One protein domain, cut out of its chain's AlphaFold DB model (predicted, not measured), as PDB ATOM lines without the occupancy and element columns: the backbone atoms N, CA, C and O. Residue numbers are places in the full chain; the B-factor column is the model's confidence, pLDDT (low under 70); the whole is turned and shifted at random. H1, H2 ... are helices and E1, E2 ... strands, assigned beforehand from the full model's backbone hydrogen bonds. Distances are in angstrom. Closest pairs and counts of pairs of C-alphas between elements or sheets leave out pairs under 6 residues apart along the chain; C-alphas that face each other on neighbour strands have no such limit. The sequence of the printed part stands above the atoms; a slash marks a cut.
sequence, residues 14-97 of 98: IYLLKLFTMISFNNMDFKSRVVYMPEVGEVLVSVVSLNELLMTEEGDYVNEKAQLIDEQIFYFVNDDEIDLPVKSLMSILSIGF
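What this domain is: This is residues 14 to 97 of the 98 residues of an uncharacterized protein of Flavobacterium cyanobacteriorum (UniProt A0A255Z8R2). A small, strongly twisted sheet of four strands is built along one long strand, E2, with E1 beside its residues 28 to 32 and E3 beside its residues 33 to 37. A helical hairpin, H1 and H2, packs at the end of the sheet where E1 and E2 turn, with H1 next to the sheet and H2 only grazing it, while H3 packs separately at the other end of E2; the short strand E4 sits between H1 and H3. The printed part has 84 residues, with four named strands and three named helices in the order E1 E2 E3 H1 H2 E4 H3; the class is mixed, helices and strands. The sheet order is E1, E2, E3, E4, and it is mixed, with E4 parallel to E3 and the other neighbours antiparallel. The whole is compact, with a radius of gyration of the C-alphas of 13.1 A, and spans 38 by 28 by 22 A.

How they stand to each other: Start in the sheet with E2, residues 28 to 37, an inner strand. E1, residues 21 to 25, is its antiparallel neighbour and an edge strand; the two form a hairpin, and you will find N 23 and O 30 2.9 A apart. On E2 go on to residues 33 to 37, where E3, residues 41 to 47, is the antiparallel neighbour, again a hairpin, with N 35 and O 43 2.9 A apart. E1, E2 and E3 make a meander, each strand the antiparallel neighbour of the one before. E4, residues 75 to 77, the other edge strand, is parallel to E3 beside its residues 45 to 47, with N 77 and O 46 2.9 A apart. Between E3 and E4 come H1, residues 48 to 54, and H2, residues 64 to 70, in a strand-helix-strand unit, two parallel neighbour strands with helices between, whose crossover is right-handed. H1 is on the sheet: look at the C-alphas of Val 48 and Phe 76, 5.2 A apart, its closest to E4, and those of Phe 30 and Leu 50, 6.3 A apart, its closest to E2. H2 only grazes the sheet, with its residues 65 to 70. H1 and H2 touch, closest at the C-alphas of Leu 54 and Ala 66, 4.9 A apart, with a shallow tilt of 22 degrees, opposite ways, a helical hairpin. H3, residues 86 to 95, is on the sheet at a height over the sheet of 7.4 A, only just over none of the strands, with 2 of its C-alphas falling on E2; the closest C-alphas of E2 and H3 are those of Val 35 and Val 86, 7.3 A apart. H3 is apart from H1 and H2. Every O i to N i+4 pair is within hydrogen-bond range in H2 and H3, and 2 of 3 are in H1.

Where its parts are: Find C-alpha 28 at (17.198, -38.731, 84.127); from there E2 runs 27.9 A to C-alpha 37 at (44.631, -43.149, 86.526). E1, residues 21 to 25, is 13.1 A long, E3, residues 41 to 47, 19.6 A, and E4, residues 75 to 77, 6.7 A. H1, residues 48 to 54, is 9.9 A long and H2, residues 64 to 70, 10.0 A. H3, residues 86 to 95, runs 14.4 A and ends at C-alpha 95, (43.251, -35.273, 96.630).

The domain as a whole: The two C-alphas farthest apart are those of Ile 14 and Glu 58, 44.1 A. The printed part, residues 14 to 97, has no cut. No link is long; H1 to H2, with 9 residues between them, and E4 to H3, with 8, are short but not tight. The mean pLDDT of the printed part is 88.0, and residues 14 to 19 and 95 to 97 are under 70.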
ATOM      1  N   ILE A  14      42.425 -39.423  68.051       41.00
ATOM      2  CA  ILE A  14      41.162 -40.181  68.005       41.00
ATOM      3  C   ILE A  14      40.627 -40.456  69.426       41.00
ATOM      4  O   ILE A  14      39.421 -40.556  69.623       41.00
ATOM      5  N   TYR A  15      41.496 -40.452  70.445       44.97
ATOM      6  CA  TYR A  15      41.116 -40.606  71.860       44.97
ATOM      7  C   TYR A  15      40.493 -39.348  72.488       44.97
ATOM      8  O   TYR A  15      39.950 -39.403  73.585       44.97
ATOM      9  N   LEU A  16      40.560 -38.204  71.804       45.12
ATOM     10  CA  LEU A  16      40.073 -36.919  72.319       45.12
ATOM     11  C   LEU A  16      38.563 -36.705  72.125       45.12
ATOM     12  O   LEU A  16      38.021 -35.744  72.660       45.12
ATOM     13  N   LEU A  17      37.882 -37.567  71.364       43.12
ATOM     14  CA  LEU A  17      36.537 -37.277  70.848       43.12
ATOM     15  C   LEU A  17      35.398 -38.101  71.463       43.12
ATOM     16  O   LEU A  17      34.252 -37.948  71.051       43.12
ATOM     17  N   LYS A  18      35.663 -38.926  72.480       53.41
ATOM     18  CA  LYS A  18      34.605 -39.640  73.213       53.41
ATOM     19  C   LYS A  18      34.892 -39.631  74.713       53.41
ATOM     20  O   LYS A  18      35.318 -40.623  75.284       53.41
ATOM     21  N   LEU A  19      34.732 -38.460  75.329       66.81
ATOM     22  CA  LEU A  19      35.072 -38.228  76.740       66.81
ATOM     23  C   LEU A  19      33.864 -38.236  77.678       66.81
ATOM     24  O   LEU A  19      34.061 -38.169  78.881       66.81
ATOM     25  N   PHE A  20      32.642 -38.332  77.159       79.62
ATOM     26  CA  PHE A  20      31.444 -38.353  77.989       79.62
ATOM     27  C   PHE A  20      30.550 -39.526  77.607       79.62
ATOM     28  O   PHE A  20      30.332 -39.806  76.426       79.62
ATOM     29  N   THR A  21      30.060 -40.206  78.634       89.56
ATOM     30  CA  THR A  21      28.988 -41.194  78.588       89.56
ATOM     31  C   THR A  21      27.844 -40.696  79.464       89.56
ATOM     32  O   THR A  21      28.052 -39.863  80.344       89.56
ATOM     33  N   MET A  22      26.634 -41.181  79.212       93.81
ATOM     34  CA  MET A  22      25.464 -40.846  80.019       93.81
ATOM     35  C   MET A  22      25.016 -42.100  80.763       93.81
ATOM     36  O   MET A  22      24.921 -43.171  80.162       93.81
ATOM     37  N   ILE A  23      24.752 -41.967  82.060       95.25
ATOM     38  CA  ILE A  23      24.103 -43.001  82.868       95.25
ATOM     39  C   ILE A  23      22.641 -42.604  83.028       95.25
ATOM     40  O   ILE A  23      22.359 -41.496  83.474       95.25
ATOM     41  N   SER A  24      21.719 -43.502  82.683       95.62
ATOM     42  CA  SER A  24      20.281 -43.248  82.811       95.62
ATOM     43  C   SER A  24      19.705 -43.907  84.065       95.62
ATOM     44  O   SER A  24      19.635 -45.144  84.182       95.62
ATOM     45  N   PHE A  25      19.210 -43.082  84.983       96.00
ATOM     46  CA  PHE A  25      18.601 -43.512  86.237       96.00
ATOM     47  C   PHE A  25      17.344 -42.691  86.538       96.00
ATOM     48  O   PHE A  25      17.338 -41.479  86.367       96.00
ATOM     49  N   ASN A  26      16.246 -43.353  86.921       93.56
ATOM     50  CA  ASN A  26      14.946 -42.709  87.171       93.56
ATOM     51  C   ASN A  26      14.489 -41.722  86.071       93.56
ATOM     52  O   ASN A  26      13.971 -40.650  86.365       93.56
ATOM     53  N   ASN A  27      14.660 -42.096  84.795       94.19
ATOM     54  CA  ASN A  27      14.349 -41.268  83.614       94.19
ATOM     55  C   ASN A  27      15.125 -39.939  83.522       94.19
ATOM     56  O   ASN A  27      14.706 -39.032  82.805       94.19
ATOM     57  N   MET A  28      16.251 -39.834  84.223       95.56
ATOM     58  CA  MET A  28      17.198 -38.731  84.127       95.56
ATOM     59  C   MET A  28      18.539 -39.254  83.620       95.56
ATOM     60  O   MET A  28      18.907 -40.399  83.892       95.56
ATOM     61  N   ASP A  29      19.256 -38.406  82.885       96.12
ATOM     62  CA  ASP A  29      20.556 -38.734  82.314       96.12
ATOM     63  C   ASP A  29      21.660 -37.943  83.014       96.12
ATOM     64  O   ASP A  29      21.620 -36.713  83.077       96.12
ATOM     65  N   PHE A  30      22.677 -38.659  83.483       96.62
ATOM     66  CA  PHE A  30      23.783 -38.111  84.258       96.62
ATOM     67  C   PHE A  30      25.082 -38.219  83.477       96.62
ATOM     68  O   PHE A  30      25.443 -39.294  82.981       96.62
ATOM     69  N   LYS A  31      25.808 -37.103  83.377       95.12
ATOM     70  CA  LYS A  31      27.113 -37.077  82.719       95.12
ATOM     71  C   LYS A  31      28.102 -37.917  83.508       95.12
ATOM     72  O   LYS A  31      28.242 -37.778  84.715       95.12
ATOM     73  N   SER A  32      28.815 -38.770  82.799       95.06
ATOM     74  CA  SER A  32      29.891 -39.579  83.350       95.06
ATOM     75  C   SER A  32      31.048 -39.626  82.367       95.06
ATOM     76  O   SER A  32      30.891 -39.370  81.170       95.06
ATOM     77  N   ARG A  33      32.238 -39.942  82.859       92.50
ATOM     78  CA  ARG A  33      33.465 -39.880  82.073       92.50
ATOM     79  C   ARG A  33      34.442 -40.943  82.520       92.50
ATOM     80  O   ARG A  33      34.717 -41.078  83.705       92.50
ATOM     81  N   VAL A  34      35.007 -41.648  81.548       91.31
ATOM     82  CA  VAL A  34      36.140 -42.536  81.801       91.31
ATOM     83  C   VAL A  34      37.417 -41.702  81.813       91.31
ATOM     84  O   VAL A  34      37.669 -40.918  80.890       91.31
ATOM     85  N   VAL A  35      38.222 -41.867  82.856       88.50
ATOM     86  CA  VAL A  35      39.557 -41.276  82.974       88.50
ATOM     87  C   VAL A  35      40.583 -42.364  83.254       88.50
ATOM     88  O   VAL A  35      40.265 -43.402  83.822       88.50
ATOM     89  N   TYR A  36      41.826 -42.128  82.840       86.56
ATOM     90  CA  TYR A  36      42.924 -43.046  83.109       86.56
ATOM     91  C   TYR A  36      43.749 -42.548  84.295       86.56
ATOM     92  O   TYR A  36      44.363 -41.479  84.228       86.56
ATOM     93  N   MET A  37      43.787 -43.347  85.356       84.19
ATOM     94  CA  MET A  37      44.631 -43.149  86.526       84.19
ATOM     95  C   MET A  37      45.840 -44.088  86.449       84.19
ATOM     96  O   MET A  37      45.642 -45.296  86.367       84.19
ATOM     97  N   PRO A  38      47.091 -43.592  86.500       80.81
ATOM     98  CA  PRO A  38      48.277 -44.441  86.343       80.81
ATOM     99  C   PRO A  38      48.375 -45.629  87.313       80.81
ATOM    100  O   PRO A  38      48.912 -46.665  86.936       80.81
ATOM    101  N   GLU A  39      47.864 -45.491  88.540       83.12
ATOM    102  CA  GLU A  39      47.957 -46.526  89.584       83.12
ATOM    103  C   GLU A  39      46.773 -47.506  89.591       83.12
ATOM    104  O   GLU A  39      46.906 -48.618  90.094       83.12
ATOM    105  N   VAL A  40      45.631 -47.112  89.017       86.12
ATOM    106  CA  VAL A  40      44.363 -47.867  89.090       86.12
ATOM    107  C   VAL A  40      43.937 -48.406  87.721       86.12
ATOM    108  O   VAL A  40      43.386 -49.499  87.621       86.12
ATOM    109  N   GLY A  41      44.229 -47.672  86.647       87.56
ATOM    110  CA  GLY A  41      43.770 -47.953  85.292       87.56
ATOM    111  C   GLY A  41      42.624 -47.040  84.860       87.56
ATOM    112  O   GLY A  41      42.541 -45.880  85.264       87.56
ATOM    113  N   GLU A  42      41.767 -47.544  83.977       89.56
ATOM    114  CA  GLU A  42      40.564 -46.828  83.544       89.56
ATOM    115  C   GLU A  42      39.513 -46.856  84.652       89.56
ATOM    116  O   GLU A  42      39.141 -47.922  85.136       89.56
ATOM    117  N   VAL A  43      39.027 -45.680  85.038       90.56
ATOM    118  CA  VAL A  43      37.998 -45.525  86.066       90.56
ATOM    119  C   VAL A  43      36.853 -44.672  85.541       90.56
ATOM    120  O   VAL A  43      37.059 -43.752  84.743       90.56
ATOM    121  N   LEU A  44      35.639 -44.975  85.994       93.31
ATOM    122  CA  LEU A  44      34.445 -44.209  85.668       93.31
ATOM    123  C   LEU A  44      34.188 -43.171  86.758       93.31
ATOM    124  O   LEU A  44      34.078 -43.506  87.932       93.31
ATOM    125  N   VAL A  45      34.068 -41.916  86.355       94.38
ATOM    126  CA  VAL A  45      33.704 -40.802  87.230       94.38
ATOM    127  C   VAL A  45      32.312 -40.333  86.842       94.38
ATOM    128  O   VAL A  45      32.015 -40.207  85.650       94.38
ATOM    129  N   SER A  46      31.466 -40.074  87.831       96.31
ATOM    130  CA  SER A  46      30.116 -39.548  87.623       96.31
ATOM    131  C   SER A  46      29.854 -38.331  88.508       96.31
ATOM    132  O   SER A  46      30.768 -37.823  89.154       96.31
ATOM    133  N   VAL A  47      28.625 -37.827  88.493       96.69
ATOM    134  CA  VAL A  47      28.229 -36.597  89.188       96.69
ATOM    135  C   VAL A  47      27.540 -36.880  90.519       96.69
ATOM    136  O   VAL A  47      26.810 -37.861  90.648       96.69
ATOM    137  N   VAL A  48      27.745 -36.010  91.508       96.44
ATOM    138  CA  VAL A  48      27.125 -36.117  92.842       96.44
ATOM    139  C   VAL A  48      25.598 -36.163  92.755       96.44
ATOM    140  O   VAL A  48      24.987 -36.944  93.480       96.44
ATOM    141  N   SER A  49      24.986 -35.438  91.814       96.69
ATOM    142  CA  SER A  49      23.535 -35.493  91.587       96.69
ATOM    143  C   SER A  49      23.004 -36.894  91.252       96.69
ATOM    144  O   SER A  49      21.854 -37.202  91.560       96.69
ATOM    145  N   LEU A  50      23.828 -37.774  90.663       96.88
ATOM    146  CA  LEU A  50      23.481 -39.186  90.501       96.88
ATOM    147  C   LEU A  50      23.520 -39.900  91.853       96.88
ATOM    148  O   LEU A  50      22.541 -40.549  92.204       96.88
ATOM    149  N   ASN A  51      24.619 -39.760  92.604       96.00
ATOM    150  CA  ASN A  51      24.820 -40.410  93.904       96.00
ATOM    151  C   ASN A  51      23.666 -40.131  94.883       96.00
ATOM    152  O   ASN A  51      23.145 -41.049  95.510       96.00
ATOM    153  N   GLU A  52      23.205 -38.879  94.946       94.94
ATOM    154  CA  GLU A  52      22.078 -38.459  95.794       94.94
ATOM    155  C   GLU A  52      20.771 -39.206  95.490       94.94
ATOM    156  O   GLU A  52      19.911 -39.329  96.357       94.94
ATOM    157  N   LEU A  53      20.614 -39.723  94.270       96.69
ATOM    158  CA  LEU A  53      19.432 -40.473  93.851       96.69
ATOM    159  C   LEU A  53      19.607 -41.987  93.980       96.69
ATOM    160  O   LEU A  53      18.613 -42.714  93.915       96.69
ATOM    161  N   LEU A  54      20.845 -42.471  94.122       96.75
ATOM    162  CA  LEU A  54      21.125 -43.895  94.308       96.75
ATOM    163  C   LEU A  54      20.762 -44.365  95.722       96.75
ATOM    164  O   LEU A  54      20.431 -45.540  95.895       96.75
ATOM    165  N   MET A  55      20.784 -43.455  96.699       94.31
ATOM    166  CA  MET A  55      20.602 -43.749  98.120       94.31
ATOM    167  C   MET A  55      19.264 -43.225  98.665       94.31
ATOM    168  O   MET A  55      18.725 -42.219  98.208       94.31
ATOM    169  N   THR A  56      18.718 -43.913  99.663       94.31
ATOM    170  CA  THR A  56      17.603 -43.462 100.499       94.31
ATOM    171  C   THR A  56      18.109 -42.492 101.572       94.31
ATOM    172  O   THR A  56      19.306 -42.427 101.856       94.31
ATOM    173  N   GLU A  57      17.200 -41.775 102.239       92.12
ATOM    174  CA  GLU A  57      17.547 -40.919 103.391       92.12
ATOM    175  C   GLU A  57      18.165 -41.706 104.565       92.12
ATOM    176  O   GLU A  57      18.853 -41.134 105.408       92.12
ATOM    177  N   GLU A  58      17.935 -43.021 104.611       93.62
ATOM    178  CA  GLU A  58      18.451 -43.940 105.632       93.62
ATOM    179  C   GLU A  58      19.859 -44.469 105.291       93.62
ATOM    180  O   GLU A  58      20.507 -45.078 106.141       93.62
ATOM    181  N   GLY A  59      20.361 -44.183 104.081       91.12
ATOM    182  CA  GLY A  59      21.688 -44.590 103.608       91.12
ATOM    183  C   GLY A  59      21.735 -45.937 102.878       91.12
ATOM    184  O   GLY A  59      22.827 -46.429 102.606       91.12
ATOM    185  N   ASP A  60      20.580 -46.522 102.552       95.44
ATOM    186  CA  ASP A  60      20.473 -47.752 101.759       95.44
ATOM    187  C   ASP A  60      20.301 -47.444 100.266       95.44
ATOM    188  O   ASP A  60      19.805 -46.385  99.896       95.44
ATOM    189  N   TYR A  61      20.622 -48.385  99.377       97.00
ATOM    190  CA  TYR A  61      20.307 -48.218  97.955       97.00
ATOM    191  C   TYR A  61      18.797 -48.235  97.701       97.00
ATOM    192  O   TYR A  61      18.076 -49.104  98.193       97.00
ATOM    193  N   VAL A  62      18.310 -47.343  96.831       97.00
ATOM    194  CA  VAL A  62      16.874 -47.274  96.491       97.00
ATOM    195  C   VAL A  62      16.368 -48.512  95.736       97.00
ATOM    196  O   VAL A  62      15.161 -48.756  95.689       97.00
ATOM    197  N   ASN A  63      17.265 -49.271  95.093       96.12
ATOM    198  CA  ASN A  63      17.021 -50.583  94.482       96.12
ATOM    199  C   ASN A  63      18.346 -51.242  94.037       96.12
ATOM    200  O   ASN A  63      19.395 -50.604  94.012       96.12
ATOM    201  N   GLU A  64      18.286 -52.502  93.593       96.69
ATOM    202  CA  GLU A  64      19.451 -53.242  93.072       96.69
ATOM    203  C   GLU A  64      20.119 -52.554  91.871       96.69
ATOM    204  O   GLU A  64      21.336 -52.595  91.721       96.69
ATOM    205  N   LYS A  65      19.345 -51.875  91.011       96.31
ATOM    206  CA  LYS A  65      19.913 -51.128  89.880       96.31
ATOM    207  C   LYS A  65      20.781 -49.966  90.373       96.31
ATOM    208  O   LYS A  65      21.792 -49.682  89.740       96.31
ATOM    209  N   ALA A  66      20.397 -49.302  91.462       96.56
ATOM    210  CA  ALA A  66      21.172 -48.219  92.048       96.56
ATOM    211  C   ALA A  66      22.516 -48.724  92.581       96.56
ATOM    212  O   ALA A  66      23.550 -48.156  92.242       96.56
ATOM    213  N   GLN A  67      22.500 -49.854  93.294       97.25
ATOM    214  CA  GLN A  67      23.716 -50.525  93.749       97.25
ATOM    215  C   GLN A  67      24.639 -50.887  92.578       97.25
ATOM    216  O   GLN A  67      25.818 -50.555  92.588       97.25
ATOM    217  N   LEU A  68      24.098 -51.515  91.528       96.75
ATOM    218  CA  LEU A  68      24.887 -51.892  90.352       96.75
ATOM    219  C   LEU A  68      25.499 -50.684  89.632       96.75
ATOM    220  O   LEU A  68      26.532 -50.827  88.981       96.75
ATOM    221  N   ILE A  69      24.844 -49.521  89.673       96.12
ATOM    222  CA  ILE A  69      25.385 -48.280  89.108       96.12
ATOM    223  C   ILE A  69      26.533 -47.763  89.974       96.12
ATOM    224  O   ILE A  69      27.581 -47.440  89.421       96.12
ATOM    225  N   ASP A  70      26.351 -47.709  91.295       95.81
ATOM    226  CA  ASP A  70      27.381 -47.250  92.230       95.81
ATOM    227  C   ASP A  70      28.656 -48.097  92.134       95.81
ATOM    228  O   ASP A  70      29.740 -47.562  91.940       95.81
ATOM    229  N   GLU A  71      28.516 -49.426  92.098       95.31
ATOM    230  CA  GLU A  71      29.640 -50.367  91.992       95.31
ATOM    231  C   GLU A  71      30.485 -50.190  90.713       95.31
ATOM    232  O   GLU A  71      31.628 -50.646  90.647       95.31
ATOM    233  N   GLN A  72      29.941 -49.539  89.679       94.31
ATOM    234  CA  GLN A  72      30.677 -49.206  88.455       94.31
ATOM    235  C   GLN A  72      31.405 -47.860  88.542       94.31
ATOM    236  O   GLN A  72      32.299 -47.602  87.733       94.31
ATOM    237  N   ILE A  73      31.006 -46.986  89.466       95.00
ATOM    238  CA  ILE A  73      31.510 -45.623  89.593       95.00
ATOM    239  C   ILE A  73      32.629 -45.608  90.630       95.00
ATOM    240  O   ILE A  73      32.480 -46.010  91.774       95.00
ATOM    241  N   PHE A  74      33.787 -45.114  90.216       93.19
ATOM    242  CA  PHE A  74      34.953 -45.017  91.083       93.19
ATOM    243  C   PHE A  74      34.910 -43.778  91.980       93.19
ATOM    244  O   PHE A  74      35.432 -43.792  93.091       93.19
ATOM    245  N   TYR A  75      34.341 -42.680  91.473       93.19
ATOM    246  CA  TYR A  75      34.268 -41.417  92.198       93.19
ATOM    247  C   TYR A  75      33.144 -40.519  91.673       93.19
ATOM    248  O   TYR A  75      32.848 -40.517  90.473       93.19
ATOM    249  N   PHE A  76      32.580 -39.703  92.564       94.94
ATOM    250  CA  PHE A  76      31.582 -38.687  92.239       94.94
ATOM    251  C   PHE A  76      32.167 -37.281  92.390       94.94
ATOM    252  O   PHE A  76      32.764 -36.963  93.414       94.94
ATOM    253  N   VAL A  77      31.991 -36.440  91.374       95.25
ATOM    254  CA  VAL A  77      32.407 -35.025  91.365       95.25
ATOM    255  C   VAL A  77      31.193 -34.111  91.250       95.25
ATOM    256  O   VAL A  77      30.109 -34.569  90.887       95.25
ATOM    257  N   ASN A  78      31.346 -32.818  91.527       95.94
ATOM    258  CA  ASN A  78      30.247 -31.880  91.308       95.94
ATOM    259  C   ASN A  78      29.853 -31.836  89.817       95.94
ATOM    260  O   ASN A  78      30.670 -32.082  88.923       95.94
ATOM    261  N   ASP A  79      28.589 -31.526  89.534       94.25
ATOM    262  CA  ASP A  79      28.035 -31.534  88.175       94.25
ATOM    263  C   ASP A  79      28.772 -30.611  87.192       94.25
ATOM    264  O   ASP A  79      28.825 -30.895  85.997       94.25
ATOM    265  N   ASP A  80      29.361 -29.521  87.676       93.94
ATOM    266  CA  ASP A  80      30.182 -28.597  86.893       93.94
ATOM    267  C   ASP A  80      31.641 -29.068  86.742       93.94
ATOM    268  O   ASP A  80      32.304 -28.755  85.750       93.94
ATOM    269  N   GLU A  81      32.138 -29.871  87.684       93.62
ATOM    270  CA  GLU A  81      33.501 -30.406  87.678       93.62
ATOM    271  C   GLU A  81      33.705 -31.504  86.629       93.62
ATOM    272  O   GLU A  81      34.808 -31.643  86.092       93.62
ATOM    273  N   ILE A  82      32.658 -32.259  86.277       92.81
ATOM    274  CA  ILE A  82      32.748 -33.337  85.274       92.81
ATOM    275  C   ILE A  82      33.201 -32.812  83.899       92.81
ATOM    276  O   ILE A  82      33.897 -33.506  83.148       92.81
ATOM    277  N   ASP A  83      32.852 -31.558  83.588       91.88
ATOM    278  CA  ASP A  83      33.177 -30.877  82.334       91.88
ATOM    279  C   ASP A  83      34.609 -30.304  82.316       91.88
ATOM    280  O   ASP A  83      35.089 -29.844  81.272       91.88
ATOM    281  N   LEU A  84      35.340 -30.363  83.436       91.06
ATOM    282  CA  LEU A  84      36.703 -29.852  83.515       91.06
ATOM    283  C   LEU A  84      37.670 -30.615  82.588       91.06
ATOM    284  O   LEU A  84      37.486 -31.794  82.251       91.06
ATOM    285  N   PRO A  85      38.780 -29.973  82.179       89.75
ATOM    286  CA  PRO A  85      39.866 -30.672  81.508       89.75
ATOM    287  C   PRO A  85      40.382 -31.835  82.361       89.75
ATOM    288  O   PRO A  85      40.507 -31.695  83.577       89.75
ATOM    289  N   VAL A  86      40.777 -32.945  81.720       85.19
ATOM    290  CA  VAL A  86      41.256 -34.163  82.414       85.19
ATOM    291  C   VAL A  86      42.294 -33.832  83.481       85.19
ATOM    292  O   VAL A  86      42.207 -34.339  84.583       85.19
ATOM    293  N   LYS A  87      43.250 -32.940  83.195       86.00
ATOM    294  CA  LYS A  87      44.288 -32.557  84.164       86.00
ATOM    295  C   LYS A  87      43.708 -31.976  85.465       86.00
ATOM    296  O   LYS A  87      44.208 -32.295  86.542       86.00
ATOM    297  N   SER A  88      42.680 -31.136  85.366       89.56
ATOM    298  CA  SER A  88      42.010 -30.545  86.529       89.56
ATOM    299  C   SER A  88      41.161 -31.585  87.255       89.56
ATOM    300  O   SER A  88      41.282 -31.708  88.467       89.56
ATOM    301  N   LEU A  89      40.401 -32.394  86.511       87.50
ATOM    302  CA  LEU A  89      39.602 -33.488  87.069       87.50
ATOM    303  C   LEU A  89      40.483 -34.493  87.832       87.50
ATOM    304  O   LEU A  89      40.201 -34.836  88.970       87.50
ATOM    305  N   MET A  90      41.625 -34.876  87.260       85.31
ATOM    306  CA  MET A  90      42.619 -35.732  87.913       85.31
ATOM    307  C   MET A  90      43.198 -35.109  89.185       85.31
ATOM    308  O   MET A  90      43.497 -35.835  90.122       85.31
ATOM    309  N   SER A  91      43.339 -33.781  89.240       87.00
ATOM    310  CA  SER A  91      43.818 -33.109  90.455       87.00
ATOM    311  C   SER A  91      42.812 -33.247  91.599       87.00
ATOM    312  O   SER A  91      43.227 -33.431  92.735       87.00
ATOM    313  N   ILE A  92      41.509 -33.214  91.296       85.88
ATOM    314  CA  ILE A  92      40.435 -33.459  92.271       85.88
ATOM    315  C   ILE A  92      40.499 -34.912  92.754       85.88
ATOM    316  O   ILE A  92      40.555 -35.165  93.954       85.88
ATOM    317  N   LEU A  93      40.594 -35.863  91.821       82.38
ATOM    318  CA  LEU A  93      40.639 -37.294  92.139       82.38
ATOM    319  C   LEU A  93      41.867 -37.675  92.976       82.38
ATOM    320  O   LEU A  93      41.756 -38.508  93.865       82.38
ATOM    321  N   SER A  94      43.031 -37.059  92.740       75.38
ATOM    322  CA  SER A  94      44.255 -37.327  93.510       75.38
ATOM    323  C   SER A  94      44.220 -36.802  94.950       75.38
ATOM    324  O   SER A  94      44.960 -37.314  95.784       75.38
ATOM    325  N   ILE A  95      43.382 -35.807  95.262       60.91
ATOM    326  CA  ILE A  95      43.251 -35.273  96.630       60.91
ATOM    327  C   ILE A  95      42.529 -36.274  97.546       60.91
ATOM    328  O   ILE A  95      42.792 -36.293  98.743       60.91
ATOM    329  N   GLY A  96      41.678 -37.147  96.997       55.94
ATOM    330  CA  GLY A  96      40.946 -38.161  97.764       55.94
ATOM    331  C   GLY A  96      41.777 -39.354  98.264       55.94
ATOM    332  O   GLY A  96      41.231 -40.185  98.982       55.94
ATOM    333  N   PHE A  97      43.064 -39.459  97.898       49.66
ATOM    334  CA  PHE A  97      43.952 -40.587  98.240       49.66
ATOM    335  C   PHE A  97      45.064 -40.240  99.254       49.66
ATOM    336  O   PHE A  97      46.007 -41.020  99.400       49.66
TER     337      PHE A  97